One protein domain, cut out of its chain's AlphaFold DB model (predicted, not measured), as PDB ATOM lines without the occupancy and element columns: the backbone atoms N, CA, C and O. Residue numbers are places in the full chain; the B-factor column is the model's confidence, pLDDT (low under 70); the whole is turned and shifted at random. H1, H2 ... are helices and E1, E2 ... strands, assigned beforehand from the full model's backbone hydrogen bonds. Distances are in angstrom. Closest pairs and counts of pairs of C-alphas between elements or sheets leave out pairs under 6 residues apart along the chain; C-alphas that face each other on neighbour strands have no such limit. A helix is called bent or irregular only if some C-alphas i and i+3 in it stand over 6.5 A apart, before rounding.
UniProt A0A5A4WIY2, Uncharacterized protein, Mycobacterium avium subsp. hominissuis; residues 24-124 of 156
ATOM      1  N   PRO A  24     -44.797   3.966 -56.993       54.44
ATOM      2  CA  PRO A  24     -44.358   3.564 -55.670       54.44
ATOM      3  C   PRO A  24     -44.599   2.076 -55.423       54.44
ATOM      4  O   PRO A  24     -45.706   1.570 -55.588       54.44
ATOM      5  N   ALA A  25     -43.572   1.384 -54.933       62.19
ATOM      6  CA  ALA A  25     -43.712   0.055 -54.343       62.19
ATOM      7  C   ALA A  25     -44.230   0.156 -52.902       62.19
ATOM      8  O   ALA A  25     -43.766  -0.573 -52.029       62.19
ATOM      9  N   HIS A  26     -45.103   1.128 -52.620       67.75
ATOM     10  CA  HIS A  26     -45.668   1.314 -51.296       67.75
ATOM     11  C   HIS A  26     -47.161   1.614 -51.346       67.75
ATOM     12  O   HIS A  26     -47.662   2.216 -52.292       67.75
ATOM     13  N   THR A  27     -47.876   1.200 -50.308       69.38
ATOM     14  CA  THR A  27     -49.304   1.466 -50.150       69.38
ATOM     15  C   THR A  27     -49.602   1.857 -48.716       69.38
ATOM     16  O   THR A  27     -49.038   1.289 -47.787       69.38
ATOM     17  N   TRP A  28     -50.497   2.823 -48.535       71.12
ATOM     18  CA  TRP A  28     -50.994   3.210 -47.221       71.12
ATOM     19  C   TRP A  28     -52.128   2.283 -46.812       71.12
ATOM     20  O   TRP A  28     -53.066   2.080 -47.583       71.12
ATOM     21  N   VAL A  29     -52.041   1.718 -45.612       69.19
ATOM     22  CA  VAL A  29     -53.013   0.741 -45.112       69.19
ATOM     23  C   VAL A  29     -53.453   1.153 -43.713       69.19
ATOM     24  O   VAL A  29     -52.635   1.571 -42.891       69.19
ATOM     25  N   SER A  30     -54.755   1.088 -43.436       70.31
ATOM     26  CA  SER A  30     -55.254   1.300 -42.077       70.31
ATOM     27  C   SER A  30     -54.914   0.086 -41.204       70.31
ATOM     28  O   SER A  30     -54.889  -1.038 -41.700       70.31
ATOM     29  N   GLU A  31     -54.684   0.265 -39.899       71.38
ATOM     30  CA  GLU A  31     -54.375  -0.880 -39.020       71.38
ATOM     31  C   GLU A  31     -55.487  -1.941 -39.014       71.38
ATOM     32  O   GLU A  31     -55.199  -3.135 -38.927       71.38
ATOM     33  N   SER A  32     -56.754  -1.537 -39.177       68.75
ATOM     34  CA  SER A  32     -57.875  -2.476 -39.317       68.75
ATOM     35  C   SER A  32     -57.763  -3.369 -40.556       68.75
ATOM     36  O   SER A  32     -58.188  -4.523 -40.507       68.75
ATOM     37  N   ASP A  33     -57.142  -2.882 -41.632       73.00
ATOM     38  CA  ASP A  33     -57.051  -3.602 -42.905       73.00
ATOM     39  C   ASP A  33     -55.817  -4.511 -42.992       73.00
ATOM     40  O   ASP A  33     -55.770  -5.404 -43.838       73.00
ATOM     41  N   VAL A  34     -54.825  -4.354 -42.103       77.25
ATOM     42  CA  VAL A  34     -53.565  -5.123 -42.153       77.25
ATOM     43  C   VAL A  34     -53.803  -6.634 -42.051       77.25
ATOM     44  O   VAL A  34     -53.133  -7.422 -42.722       77.25
ATOM     45  N   SER A  35     -54.763  -7.055 -41.227       80.81
ATOM     46  CA  SER A  35     -55.120  -8.470 -41.068       80.81
ATOM     47  C   SER A  35     -55.688  -9.088 -42.352       80.81
ATOM     48  O   SER A  35     -55.260 -10.176 -42.750       80.81
ATOM     49  N   THR A  36     -56.587  -8.370 -43.031       79.06
ATOM     50  CA  THR A  36     -57.160  -8.744 -44.330       79.06
ATOM     51  C   THR A  36     -56.068  -8.809 -45.386       79.06
ATOM     52  O   THR A  36     -55.909  -9.828 -46.056       79.06
ATOM     53  N   LEU A  37     -55.236  -7.770 -45.450       78.88
ATOM     54  CA  LEU A  37     -54.088  -7.697 -46.340       78.88
ATOM     55  C   LEU A  37     -53.165  -8.917 -46.162       78.88
ATOM     56  O   LEU A  37     -52.834  -9.598 -47.137       78.88
ATOM     57  N   ARG A  38     -52.780  -9.251 -44.926       86.56
ATOM     58  CA  ARG A  38     -51.956 -10.435 -44.649       86.56
ATOM     59  C   ARG A  38     -52.586 -11.706 -45.224       86.56
ATOM     60  O   ARG A  38     -51.872 -12.523 -45.810       86.56
ATOM     61  N   ALA A  39     -53.891 -11.894 -45.043       82.06
ATOM     62  CA  ALA A  39     -54.596 -13.066 -45.553       82.06
ATOM     63  C   ALA A  39     -54.568 -13.126 -47.091       82.06
ATOM     64  O   ALA A  39     -54.227 -14.165 -47.650       82.06
ATOM     65  N   GLU A  40     -54.835 -12.013 -47.772       79.38
ATOM     66  CA  GLU A  40     -54.837 -11.941 -49.239       79.38
ATOM     67  C   GLU A  40     -53.447 -12.205 -49.837       79.38
ATOM     68  O   GLU A  40     -53.298 -13.037 -50.731       79.38
ATOM     69  N   VAL A  41     -52.407 -11.562 -49.296       83.19
ATOM     70  CA  VAL A  41     -51.009 -11.717 -49.735       83.19
ATOM     71  C   VAL A  41     -50.513 -13.149 -49.534       83.19
ATOM     72  O   VAL A  41     -49.887 -13.735 -50.418       83.19
ATOM     73  N   THR A  42     -50.818 -13.753 -48.385       85.75
ATOM     74  CA  THR A  42     -50.414 -15.142 -48.123       85.75
ATOM     75  C   THR A  42     -51.180 -16.144 -48.987       85.75
ATOM     76  O   THR A  42     -50.579 -17.116 -49.443       85.75
ATOM     77  N   ALA A  43     -52.459 -15.891 -49.288       81.38
ATOM     78  CA  ALA A  43     -53.257 -16.738 -50.176       81.38
ATOM     79  C   ALA A  43     -52.696 -16.798 -51.608       81.38
ATOM     80  O   ALA A  43     -52.787 -17.841 -52.255       81.38
ATOM     81  N   VAL A  44     -52.066 -15.721 -52.088       76.94
ATOM     82  CA  VAL A  44     -51.392 -15.679 -53.401       76.94
ATOM     83  C   VAL A  44     -49.915 -16.106 -53.352       76.94
ATOM     84  O   VAL A  44     -49.195 -15.968 -54.340       76.94
ATOM     85  N   GLY A  45     -49.446 -16.643 -52.220       82.56
ATOM     86  CA  GLY A  45     -48.113 -17.239 -52.082       82.56
ATOM     87  C   GLY A  45     -46.970 -16.247 -51.844       82.56
ATOM     88  O   GLY A  45     -45.802 -16.606 -52.002       82.56
ATOM     89  N   TRP A  46     -47.273 -15.006 -51.470       87.56
ATOM     90  CA  TRP A  46     -46.247 -14.025 -51.128       87.56
ATOM     91  C   TRP A  46     -45.746 -14.214 -49.696       87.56
ATOM     92  O   TRP A  46     -46.446 -14.709 -48.810       87.56
ATOM     93  N   LEU A  47     -44.525 -13.747 -49.447       91.44
ATOM     94  CA  LEU A  47     -43.968 -13.665 -48.106       91.44
ATOM     95  C   LEU A  47     -44.480 -12.415 -47.402       91.44
ATOM     96  O   LEU A  47     -44.251 -11.294 -47.850       91.44
ATOM     97  N   TRP A  48     -45.116 -12.625 -46.257       91.81
ATOM     98  CA  TRP A  48     -45.506 -11.564 -45.341       91.81
ATOM     99  C   TRP A  48     -44.403 -11.298 -44.311       91.81
ATOM    100  O   TRP A  48     -43.873 -12.233 -43.696       91.81
ATOM    101  N   ARG A  49     -44.084 -10.022 -44.100       94.81
ATOM    102  CA  ARG A  49     -43.264  -9.507 -42.998       94.81
ATOM    103  C   ARG A  49     -43.951  -8.282 -42.403       94.81
ATOM    104  O   ARG A  49     -44.619  -7.546 -43.122       94.81
ATOM    105  N   ARG A  50     -43.787  -8.075 -41.099       91.94
ATOM    106  CA  ARG A  50     -44.223  -6.866 -40.396       91.94
ATOM    107  C   ARG A  50     -43.082  -6.388 -39.509       91.94
ATOM    108  O   ARG A  50     -42.387  -7.230 -38.948       91.94
ATOM    109  N   ILE A  51     -42.906  -5.078 -39.447       90.56
ATOM    110  CA  ILE A  51     -42.011  -4.387 -38.524       90.56
ATOM    111  C   ILE A  51     -42.829  -3.320 -37.809       90.56
ATOM    112  O   ILE A  51     -43.584  -2.597 -38.457       90.56
ATOM    113  N   ASP A  52     -42.705  -3.233 -36.498       86.94
ATOM    114  CA  ASP A  52     -43.397  -2.267 -35.651       86.94
ATOM    115  C   ASP A  52     -42.390  -1.366 -34.917       86.94
ATOM    116  O   ASP A  52     -42.671  -0.185 -34.708       86.94
ATOM    117  N   HIS A  53     -41.189  -1.874 -34.610       84.81
ATOM    118  CA  HIS A  53     -40.155  -1.150 -33.868       84.81
ATOM    119  C   HIS A  53     -38.759  -1.316 -34.485       84.81
ATOM    120  O   HIS A  53     -38.385  -2.391 -34.947       84.81
ATOM    121  N   VAL A  54     -37.955  -0.243 -34.463       78.94
ATOM    122  CA  VAL A  54     -36.617  -0.218 -35.090       78.94
ATOM    123  C   VAL A  54     -35.700  -1.294 -34.518       78.94
ATOM    124  O   VAL A  54     -35.086  -2.034 -35.281       78.94
ATOM    125  N   ASP A  55     -35.606  -1.366 -33.191       84.12
ATOM    126  CA  ASP A  55     -34.631  -2.226 -32.521       84.12
ATOM    127  C   ASP A  55     -35.078  -3.693 -32.517       84.12
ATOM    128  O   ASP A  55     -34.286  -4.582 -32.835       84.12
ATOM    129  N   ASP A  56     -36.355  -3.943 -32.220       87.12
ATOM    130  CA  ASP A  56     -36.894  -5.301 -32.100       87.12
ATOM    131  C   ASP A  56     -37.018  -6.000 -33.462       87.12
ATOM    132  O   ASP A  56     -36.816  -7.213 -33.564       87.12
ATOM    133  N   ASP A  57     -37.282  -5.235 -34.528       90.25
ATOM    134  CA  ASP A  57     -37.513  -5.772 -35.869       90.25
ATOM    135  C   ASP A  57     -36.364  -5.503 -36.853       90.25
ATOM    136  O   ASP A  57     -36.486  -5.776 -38.055       90.25
ATOM    137  N   ALA A  58     -35.213  -5.025 -36.365       87.12
ATOM    138  CA  ALA A  58     -34.037  -4.725 -37.185       87.12
ATOM    139  C   ALA A  58     -33.640  -5.903 -38.092       87.12
ATOM    140  O   ALA A  58     -33.297  -5.719 -39.261       87.12
ATOM    141  N   GLN A  59     -33.731  -7.134 -37.576       91.00
ATOM    142  CA  GLN A  59     -33.398  -8.339 -38.334       91.00
ATOM    143  C   GLN A  59     -34.375  -8.596 -39.491       91.00
ATOM    144  O   GLN A  59     -33.954  -9.037 -40.562       91.00
ATOM    145  N   VAL A  60     -35.666  -8.311 -39.301       93.19
ATOM    146  CA  VAL A  60     -36.683  -8.456 -40.351       93.19
ATOM    147  C   VAL A  60     -36.442  -7.433 -41.454       93.19
ATOM    148  O   VAL A  60     -36.455  -7.783 -42.636       93.19
ATOM    149  N   LEU A  61     -36.173  -6.181 -41.074       89.94
ATOM    150  CA  LEU A  61     -35.845  -5.126 -42.026       89.94
ATOM    151  C   LEU A  61     -34.581  -5.471 -42.828       89.94
ATOM    152  O   LEU A  61     -34.596  -5.370 -44.056       89.94
ATOM    153  N   ALA A  62     -33.531  -5.950 -42.156       89.50
ATOM    154  CA  ALA A  62     -32.295  -6.384 -42.801       89.50
ATOM    155  C   ALA A  62     -32.528  -7.541 -43.790       89.50
ATOM    156  O   ALA A  62     -32.054  -7.472 -44.920       89.50
ATOM    157  N   GLU A  63     -33.315  -8.564 -43.427       93.25
ATOM    158  CA  GLU A  63     -33.636  -9.696 -44.318       93.25
ATOM    159  C   GLU A  63     -34.325  -9.229 -45.613       93.25
ATOM    160  O   GLU A  63     -33.997  -9.680 -46.718       93.25
ATOM    161  N   VAL A  64     -35.307  -8.333 -45.485       92.19
ATOM    162  CA  VAL A  64     -36.054  -7.811 -46.635       92.19
ATOM    163  C   VAL A  64     -35.160  -6.929 -47.501       92.19
ATOM    164  O   VAL A  64     -35.185  -7.045 -48.730       92.19
ATOM    165  N   PHE A  65     -34.341  -6.089 -46.873       88.81
ATOM    166  CA  PHE A  65     -33.414  -5.213 -47.573       88.81
ATOM    167  C   PHE A  65     -32.331  -5.994 -48.328       88.81
ATOM    168  O   PHE A  65     -32.116  -5.755 -49.517       88.81
ATOM    169  N   ASP A  66     -31.720  -6.998 -47.700       90.00
ATOM    170  CA  ASP A  66     -30.734  -7.871 -48.344       90.00
ATOM    171  C   ASP A  66     -31.321  -8.579 -49.566       90.00
ATOM    172  O   ASP A  66     -30.661  -8.724 -50.600       90.00
ATOM    173  N   ARG A  67     -32.594  -8.987 -49.489       90.62
ATOM    174  CA  ARG A  67     -33.293  -9.577 -50.630       90.62
ATOM    175  C   ARG A  67     -33.467  -8.583 -51.776       90.62
ATOM    176  O   ARG A  67     -33.238  -8.976 -52.920       90.62
ATOM    177  N   LEU A  68     -33.861  -7.341 -51.486       87.06
ATOM    178  CA  LEU A  68     -33.968  -6.278 -52.490       87.06
ATOM    179  C   LEU A  68     -32.618  -6.054 -53.179       87.06
ATOM    180  O   LEU A  68     -32.533  -6.119 -54.402       87.06
ATOM    181  N   VAL A  69     -31.560  -5.851 -52.389       86.88
ATOM    182  CA  VAL A  69     -30.210  -5.573 -52.894       86.88
ATOM    183  C   VAL A  69     -29.679  -6.735 -53.725       86.88
ATOM    184  O   VAL A  69     -29.098  -6.510 -54.785       86.88
ATOM    185  N   ARG A  70     -29.884  -7.981 -53.282       88.81
ATOM    186  CA  ARG A  70     -29.477  -9.160 -54.055       88.81
ATOM    187  C   ARG A  70     -30.194  -9.213 -55.401       88.81
ATOM    188  O   ARG A  70     -29.534  -9.404 -56.415       88.81
ATOM    189  N   ARG A  71     -31.515  -9.006 -55.419       87.44
ATOM    190  CA  ARG A  71     -32.306  -9.013 -56.660       87.44
ATOM    191  C   ARG A  71     -31.880  -7.918 -57.631       87.44
ATOM    192  O   ARG A  71     -31.771  -8.206 -58.815       87.44
ATOM    193  N   GLU A  72     -31.601  -6.714 -57.140       82.94
ATOM    194  CA  GLU A  72     -31.075  -5.623 -57.970       82.94
ATOM    195  C   GLU A  72     -29.692  -5.975 -58.536       82.94
ATOM    196  O   GLU A  72     -29.474  -5.914 -59.742       82.94
ATOM    197  N   ARG A  73     -28.761  -6.452 -57.696       83.25
ATOM    198  CA  ARG A  73     -27.411  -6.858 -58.137       83.25
ATOM    199  C   ARG A  73     -27.433  -7.962 -59.192       83.25
ATOM    200  O   ARG A  73     -26.630  -7.951 -60.120       83.25
ATOM    201  N   GLU A  74     -28.337  -8.918 -59.036       86.25
ATOM    202  CA  GLU A  74     -28.522 -10.040 -59.956       86.25
ATOM    203  C   GLU A  74     -29.414  -9.683 -61.160       86.25
ATOM    204  O   GLU A  74     -29.617 -10.528 -62.030       86.25
ATOM    205  N   ASN A  75     -29.931  -8.449 -61.240       80.56
ATOM    206  CA  ASN A  75     -30.918  -8.007 -62.229       80.56
ATOM    207  C   ASN A  75     -32.116  -8.965 -62.345       80.56
ATOM    208  O   ASN A  75     -32.611  -9.218 -63.445       80.56
ATOM    209  N   VAL A  76     -32.573  -9.521 -61.218       78.62
ATOM    210  CA  VAL A  76     -33.723 -10.430 -61.173       78.62
ATOM    211  C   VAL A  76     -34.966  -9.649 -61.595       78.62
ATOM    212  O   VAL A  76     -35.367  -8.729 -60.870       78.62
ATOM    213  N   PRO A  77     -35.593  -9.999 -62.734       71.94
ATOM    214  CA  PRO A  77     -36.788  -9.316 -63.185       71.94
ATOM    215  C   PRO A  77     -37.967  -9.573 -62.249       71.94
ATOM    216  O   PRO A  77     -38.048 -10.595 -61.561       71.94
ATOM    217  N   ARG A  78     -38.940  -8.673 -62.312       72.31
ATOM    218  CA  ARG A  78     -40.257  -8.857 -61.710       72.31
ATOM    219  C   ARG A  78     -40.922 -10.168 -62.160       72.31
ATOM    220  O   ARG A  78     -40.822 -10.537 -63.332       72.31
ATOM    221  N   ASN A  79     -41.674 -10.810 -61.266       71.75
ATOM    222  CA  ASN A  79     -42.409 -12.062 -61.483       71.75
ATOM    223  C   ASN A  79     -41.505 -13.240 -61.896       71.75
ATOM    224  O   ASN A  79     -41.932 -14.131 -62.637       71.75
ATOM    225  N   THR A  80     -40.247 -13.251 -61.446       78.81
ATOM    226  CA  THR A  80     -39.330 -14.360 -61.738       78.81
ATOM    227  C   THR A  80     -39.834 -15.655 -61.081       78.81
ATOM    228  O   THR A  80     -40.018 -15.690 -59.859       78.81
ATOM    229  N   PRO A  81     -40.028 -16.751 -61.843       78.69
ATOM    230  CA  PRO A  81     -40.474 -18.024 -61.283       78.69
ATOM    231  C   PRO A  81     -39.565 -18.509 -60.148       78.69
ATOM    232  O   PRO A  81     -38.344 -18.539 -60.283       78.69
ATOM    233  N   GLY A  82     -40.159 -18.898 -59.018       80.38
ATOM    234  CA  GLY A  82     -39.422 -19.374 -57.840       80.38
ATOM    235  C   GLY A  82     -38.849 -18.274 -56.936       80.38
ATOM    236  O   GLY A  82     -38.303 -18.592 -55.880       80.38
ATOM    237  N   ALA A  83     -39.007 -16.994 -57.285       81.62
ATOM    238  CA  ALA A  83     -38.632 -15.867 -56.437       81.62
ATOM    239  C   ALA A  83     -39.891 -15.270 -55.774       81.62
ATOM    240  O   ALA A  83     -40.549 -14.425 -56.373       81.62
ATOM    241  N   PRO A  84     -40.254 -15.658 -54.535       81.50
ATOM    242  CA  PRO A  84     -41.519 -15.230 -53.947       81.50
ATOM    243  C   PRO A  84     -41.514 -13.727 -53.668       81.50
ATOM    244  O   PRO A  84     -40.522 -13.183 -53.165       81.50
ATOM    245  N   HIS A  85     -42.619 -13.062 -53.983       86.00
ATOM    246  CA  HIS A  85     -42.785 -11.638 -53.720       86.00
ATOM    247  C   HIS A  85     -42.822 -11.394 -52.211       86.00
ATOM    248  O   HIS A  85     -43.186 -12.284 -51.439       86.00
ATOM    249  N   VAL A  86     -42.419 -10.203 -51.783       90.75
ATOM    250  CA  VAL A  86     -42.410  -9.818 -50.372       90.75
ATOM    251  C   VAL A  86     -43.355  -8.651 -50.158       90.75
ATOM    252  O   VAL A  86     -43.278  -7.662 -50.875       90.75
ATOM    253  N   MET A  87     -44.208  -8.762 -49.146       89.50
ATOM    254  CA  MET A  87     -44.944  -7.649 -48.563       89.50
ATOM    255  C   MET A  87     -44.340  -7.339 -47.194       89.50
ATOM    256  O   MET A  87     -44.362  -8.194 -46.306       89.50
ATOM    257  N   LEU A  88     -43.807  -6.132 -47.032       91.38
ATOM    258  CA  LEU A  88     -43.302  -5.602 -45.773       91.38
ATOM    259  C   LEU A  88     -44.301  -4.587 -45.222       91.38
ATOM    260  O   LEU A  88     -44.377  -3.465 -45.714       91.38
ATOM    261  N   ALA A  89     -45.056  -4.973 -44.200       88.62
ATOM    262  CA  ALA A  89     -45.891  -4.051 -43.448       88.62
ATOM    263  C   ALA A  89     -45.069  -3.284 -42.408       88.62
ATOM    264  O   ALA A  89     -44.235  -3.865 -41.718       88.62
ATOM    265  N   VAL A  90     -45.335  -1.992 -42.290       85.31
ATOM    266  CA  VAL A  90     -44.654  -1.055 -41.404       85.31
ATOM    267  C   VAL A  90     -45.689  -0.481 -40.452       85.31
ATOM    268  O   VAL A  90     -46.631   0.179 -40.889       85.31
ATOM    269  N   GLY A  91     -45.521  -0.767 -39.169       80.94
ATOM    270  CA  GLY A  91     -46.349  -0.255 -38.093       80.94
ATOM    271  C   GLY A  91     -46.164   1.247 -37.866       80.94
ATOM    272  O   GLY A  91     -45.238   1.864 -38.399       80.94
ATOM    273  N   PRO A  92     -47.043   1.854 -37.058       71.75
ATOM    274  CA  PRO A  92     -47.092   3.302 -36.866       71.75
ATOM    275  C   PRO A  92     -45.875   3.885 -36.142       71.75
ATOM    276  O   PRO A  92     -45.555   5.054 -36.352       71.75
ATOM    277  N   ASP A  93     -45.205   3.082 -35.316       74.56
ATOM    278  CA  ASP A  93     -44.065   3.510 -34.498       74.56
ATOM    279  C   ASP A  93     -42.723   3.392 -35.239       74.56
ATOM    280  O   ASP A  93     -41.682   3.816 -34.731       74.56
ATOM    281  N   MET A  94     -42.732   2.853 -36.461       78.25
ATOM    282  CA  MET A  94     -41.537   2.702 -37.277       78.25
ATOM    283  C   MET A  94     -41.245   3.999 -38.053       78.25
ATOM    284  O   MET A  94     -42.094   4.474 -38.818       78.25
ATOM    285  N   PRO A  95     -40.044   4.590 -37.930       73.12
ATOM    286  CA  PRO A  95     -39.700   5.796 -38.666       73.12
ATOM    287  C   PRO A  95     -39.663   5.530 -40.175       73.12
ATOM    288  O   PRO A  95     -38.825   4.792 -40.682       73.12
ATOM    289  N   TRP A  96     -40.548   6.178 -40.929       65.81
ATOM    290  CA  TRP A  96     -40.641   5.985 -42.384       65.81
ATOM    291  C   TRP A  96     -39.408   6.490 -43.157       65.81
ATOM    292  O   TRP A  96     -39.176   6.067 -44.287       65.81
ATOM    293  N   HIS A  97     -38.617   7.385 -42.555       64.25
ATOM    294  CA  HIS A  97     -37.405   7.970 -43.140       64.25
ATOM    295  C   HIS A  97     -36.166   7.074 -42.993       64.25
ATOM    296  O   HIS A  97     -35.048   7.507 -43.274       64.25
ATOM    297  N   LEU A  98     -36.335   5.836 -42.523       73.50
ATOM    298  CA  LEU A  98     -35.260   4.858 -42.565       73.50
ATOM    299  C   LEU A  98     -34.872   4.588 -44.014       73.50
ATOM    300  O   LEU A  98     -35.714   4.344 -44.884       73.50
ATOM    301  N   ARG A  99     -33.566   4.605 -44.258       72.75
ATOM    302  CA  ARG A  99     -32.979   4.497 -45.593       72.75
ATOM    303  C   ARG A  99     -33.435   3.233 -46.321       72.75
ATOM    304  O   ARG A  99     -33.699   3.265 -47.520       72.75
ATOM    305  N   GLU A 100     -33.541   2.129 -45.595       79.88
ATOM    306  CA  GLU A 100     -33.982   0.829 -46.084       79.88
ATOM    307  C   GLU A 100     -35.425   0.891 -46.596       79.88
ATOM    308  O   GLU A 100     -35.711   0.407 -47.690       79.88
ATOM    309  N   LEU A 101     -36.324   1.545 -45.854       78.56
ATOM    310  CA  LEU A 101     -37.730   1.695 -46.240       78.56
ATOM    311  C   LEU A 101     -37.880   2.592 -47.470       78.56
ATOM    312  O   LEU A 101     -38.650   2.271 -48.373       78.56
ATOM    313  N   MET A 102     -37.090   3.664 -47.556       73.38
ATOM    314  CA  MET A 102     -37.066   4.558 -48.721       73.38
ATOM    315  C   MET A 102     -36.559   3.845 -49.983       73.38
ATOM    316  O   MET A 102     -37.094   4.039 -51.080       73.38
ATOM    317  N   LEU A 103     -35.548   2.983 -49.837       73.62
ATOM    318  CA  LEU A 103     -35.020   2.162 -50.928       73.62
ATOM    319  C   LEU A 103     -36.037   1.116 -51.388       73.62
ATOM    320  O   LEU A 103     -36.244   0.965 -52.593       73.62
ATOM    321  N   ILE A 104     -36.711   0.444 -50.451       79.56
ATOM    322  CA  ILE A 104     -37.806  -0.480 -50.768       79.56
ATOM    323  C   ILE A 104     -38.930   0.263 -51.497       79.56
ATOM    324  O   ILE A 104     -39.363  -0.189 -52.551       79.56
ATOM    325  N   ALA A 105     -39.351   1.430 -51.011       74.25
ATOM    326  CA  ALA A 105     -40.414   2.211 -51.640       74.25
ATOM    327  C   ALA A 105     -40.074   2.654 -53.077       74.25
ATOM    328  O   ALA A 105     -40.978   2.768 -53.910       74.25
ATOM    329  N   SER A 106     -38.789   2.888 -53.367       70.00
ATOM    330  CA  SER A 106     -38.312   3.389 -54.664       70.00
ATOM    331  C   SER A 106     -38.011   2.280 -55.675       70.00
ATOM    332  O   SER A 106     -38.316   2.426 -56.855       70.00
ATOM    333  N   MET A 107     -37.403   1.176 -55.236       72.31
ATOM    334  CA  MET A 107     -36.906   0.114 -56.128       72.31
ATOM    335  C   MET A 107     -37.709  -1.181 -56.026       72.31
ATOM    336  O   MET A 107     -37.634  -2.033 -56.908       72.31
ATOM    337  N   GLY A 108     -38.489  -1.351 -54.960       77.50
ATOM    338  CA  GLY A 108     -39.115  -2.618 -54.608       77.50
ATOM    339  C   GLY A 108     -39.990  -3.220 -55.709       77.50
ATOM    340  O   GLY A 108     -39.983  -4.433 -55.910       77.50
ATOM    341  N   ARG A 109     -40.645  -2.378 -56.515       76.44
ATOM    342  CA  ARG A 109     -41.509  -2.792 -57.630       76.44
ATOM    343  C   ARG A 109     -40.752  -3.566 -58.705       76.44
ATOM    344  O   ARG A 109     -41.293  -4.520 -59.260       76.44
ATOM    345  N   ALA A 110     -39.526  -3.151 -59.020       74.12
ATOM    346  CA  ALA A 110     -38.703  -3.820 -60.025       74.12
ATOM    347  C   ALA A 110     -38.228  -5.204 -59.553       74.12
ATOM    348  O   ALA A 110     -37.891  -6.048 -60.379       74.12
ATOM    349  N   HIS A 111     -38.261  -5.446 -58.238       79.75
ATOM    350  CA  HIS A 111     -37.661  -6.609 -57.591       79.75
ATOM    351  C   HIS A 111     -38.618  -7.337 -56.644       79.75
ATOM    352  O   HIS A 111     -38.163  -7.981 -55.698       79.75
ATOM    353  N   ASP A 112     -39.929  -7.246 -56.866       82.81
ATOM    354  CA  ASP A 112     -40.969  -7.953 -56.105       82.81
ATOM    355  C   ASP A 112     -40.853  -7.810 -54.571       82.81
ATOM    356  O   ASP A 112     -40.996  -8.787 -53.824       82.81
ATOM    357  N   VAL A 113     -40.555  -6.599 -54.095       86.19
ATOM    358  CA  VAL A 113     -40.628  -6.200 -52.681       86.19
ATOM    359  C   VAL A 113     -41.570  -5.003 -52.576       86.19
ATOM    360  O   VAL A 113     -41.332  -3.972 -53.189       86.19
ATOM    361  N   HIS A 114     -42.644  -5.125 -51.811       84.88
ATOM    362  CA  HIS A 114     -43.652  -4.081 -51.643       84.88
ATOM    363  C   HIS A 114     -43.748  -3.660 -50.181       84.88
ATOM    364  O   HIS A 114     -43.590  -4.485 -49.283       84.88
ATOM    365  N   LEU A 115     -44.022  -2.383 -49.951       82.94
ATOM    366  CA  LEU A 115     -44.141  -1.766 -48.639       82.94
ATOM    367  C   LEU A 115     -45.615  -1.460 -48.334       82.94
ATOM    368  O   LEU A 115     -46.299  -0.814 -49.119       82.94
ATOM    369  N   ALA A 116     -46.129  -1.877 -47.189       82.00
ATOM    370  CA  ALA A 116     -47.436  -1.456 -46.694       82.00
ATOM    371  C   ALA A 116     -47.220  -0.585 -45.457       82.00
ATOM    372  O   ALA A 116     -46.755  -1.080 -44.440       82.00
ATOM    373  N   VAL A 117     -47.515   0.708 -45.530       75.31
ATOM    374  CA  VAL A 117     -47.243   1.652 -44.442       75.31
ATOM    375  C   VAL A 117     -48.524   1.938 -43.668       75.31
ATOM    376  O   VAL A 117     -49.530   2.354 -44.248       75.31
ATOM    377  N   GLY A 118     -48.480   1.723 -42.353       67.69
ATOM    378  CA  GLY A 118     -49.573   2.020 -41.437       67.69
ATOM    379  C   GLY A 118     -49.942   3.503 -41.477       67.69
ATOM    380  O   GLY A 118     -49.121   4.381 -41.209       67.69
ATOM    381  N   ALA A 119     -51.202   3.804 -41.790       56.00
ATOM    382  CA  ALA A 119     -51.697   5.173 -41.963       56.00
ATOM    383  C   ALA A 119     -51.643   6.031 -40.680       56.00
ATOM    384  O   ALA A 119     -51.725   7.258 -40.750       56.00
ATOM    385  N   ALA A 120     -51.472   5.415 -39.504       53.84
ATOM    386  CA  ALA A 120     -51.280   6.131 -38.242       53.84
ATOM    387  C   ALA A 120     -49.932   6.886 -38.173       53.84
ATOM    388  O   ALA A 120     -49.855   7.903 -37.486       53.84
ATOM    389  N   ALA A 121     -48.927   6.505 -38.977       50.88
ATOM    390  CA  ALA A 121     -47.682   7.267 -39.159       50.88
ATOM    391  C   ALA A 121     -47.880   8.591 -39.934       50.88
ATOM    392  O   ALA A 121     -46.939   9.352 -40.162       50.88
ATOM    393  N   PHE A 122     -49.108   8.872 -40.377       48.69
ATOM    394  CA  PHE A 122     -49.384   9.777 -41.481       48.69
ATOM    395  C   PHE A 122     -50.494  10.761 -41.145       48.69
ATOM    396  O   PHE A 122     -51.423  10.939 -41.932       48.69
ATOM    397  N   GLY A 123     -50.391  11.424 -39.989       42.06
ATOM    398  CA  GLY A 123     -51.420  12.295 -39.416       42.06
ATOM    399  C   GLY A 123     -52.091  13.329 -40.336       42.06
ATOM    400  O   GLY A 123     -53.027  13.968 -39.871       42.06
ATOM    401  N   ARG A 124     -51.690  13.507 -41.608       42.94
ATOM    402  CA  ARG A 124     -52.425  14.289 -42.622       42.94
ATOM    403  C   ARG A 124     -52.375  13.825 -44.086       42.94
ATOM    404  O   ARG A 124     -52.916  14.545 -44.915       42.94
TER     405      ARG A 124
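What this domain is: This is residues 24 to 124 of the 156 residues of an uncharacterized protein of Mycobacterium avium subsp. hominissuis (UniProt A0A5A4WIY2). A small, strongly twisted parallel sheet of four strands forms the middle layer of a three-layer sandwich, with H2 and H3 packed over one face and H1 alone over the other. The printed part has 101 residues, with three named helices and four named strands in the order E1 H1 E2 H2 E3 H3 E4; across the sheet the order is E1 E4 E3 E2. The class is mixed, helices and strands. The whole is compact, with a radius of gyration of the C-alphas of 12.9 A and spans of 37 by 29 by 25 A.

Where its parts are: E1 is residues 26 to 29, 9.6 A long, from C-alpha 26 at (-45.668, 1.314, -51.296). H1 is residues 31 to 43, 19.4 A, and E2 residues 47 to 51, 13.5 A. H2 is residues 58 to 73, 22.1 A, and E3 residues 86 to 90, 12.7 A. H3 is residues 99 to 111, 17.0 A. E4 is residues 113 to 118, 16.6 A, ending at C-alpha 118 at (-49.573, 2.020, -41.437). H1 is only just irregular, with C-alphas 32 and 35 6.8 A apart; H3 is irregular, with C-alphas 106 and 109 7.6 A apart.

How they stand to each other: E1 and E4 are parallel, with N 27 and O 115 2.8 A apart, within hydrogen-bond range. So are E4 and E3, with N 90 and O 116 at 2.7 A, and E3 and E2, with N 49 and O 87 at 2.9 A. H1 is on the sheet at a height of 8.9 A, over E4 and E3; its closest C-alphas to E2 are Arg 38 and Trp 48, 6.6 A. On the opposite face, H2 and H3 touch at Arg 71 and His 111, whose C-alphas are 5.9 A apart, at a steep tilt of 43 degrees, the same way. The units E2, H2, E3 and E3, H3, E4, each two parallel neighbour strands with a helix between, and the split unit E1, H1, E2, with E4 and E3 between its strands, have right-handed crossovers. In H2 every O i to N i+4 pair is within hydrogen-bond range; in H1 7 of 9 are, in H3 6 of 9.

The domain as a whole: The C-alphas farthest apart, of Pro 81 and Arg 124, are 39.2 A apart. The printed part has no cut, and the link from H2 to E3 is long, 12 residues. Mean pLDDT of the printed part is 78.7; residues 24 to 27, 29, 32, 96 to 97 and 118 to 124 are under 70.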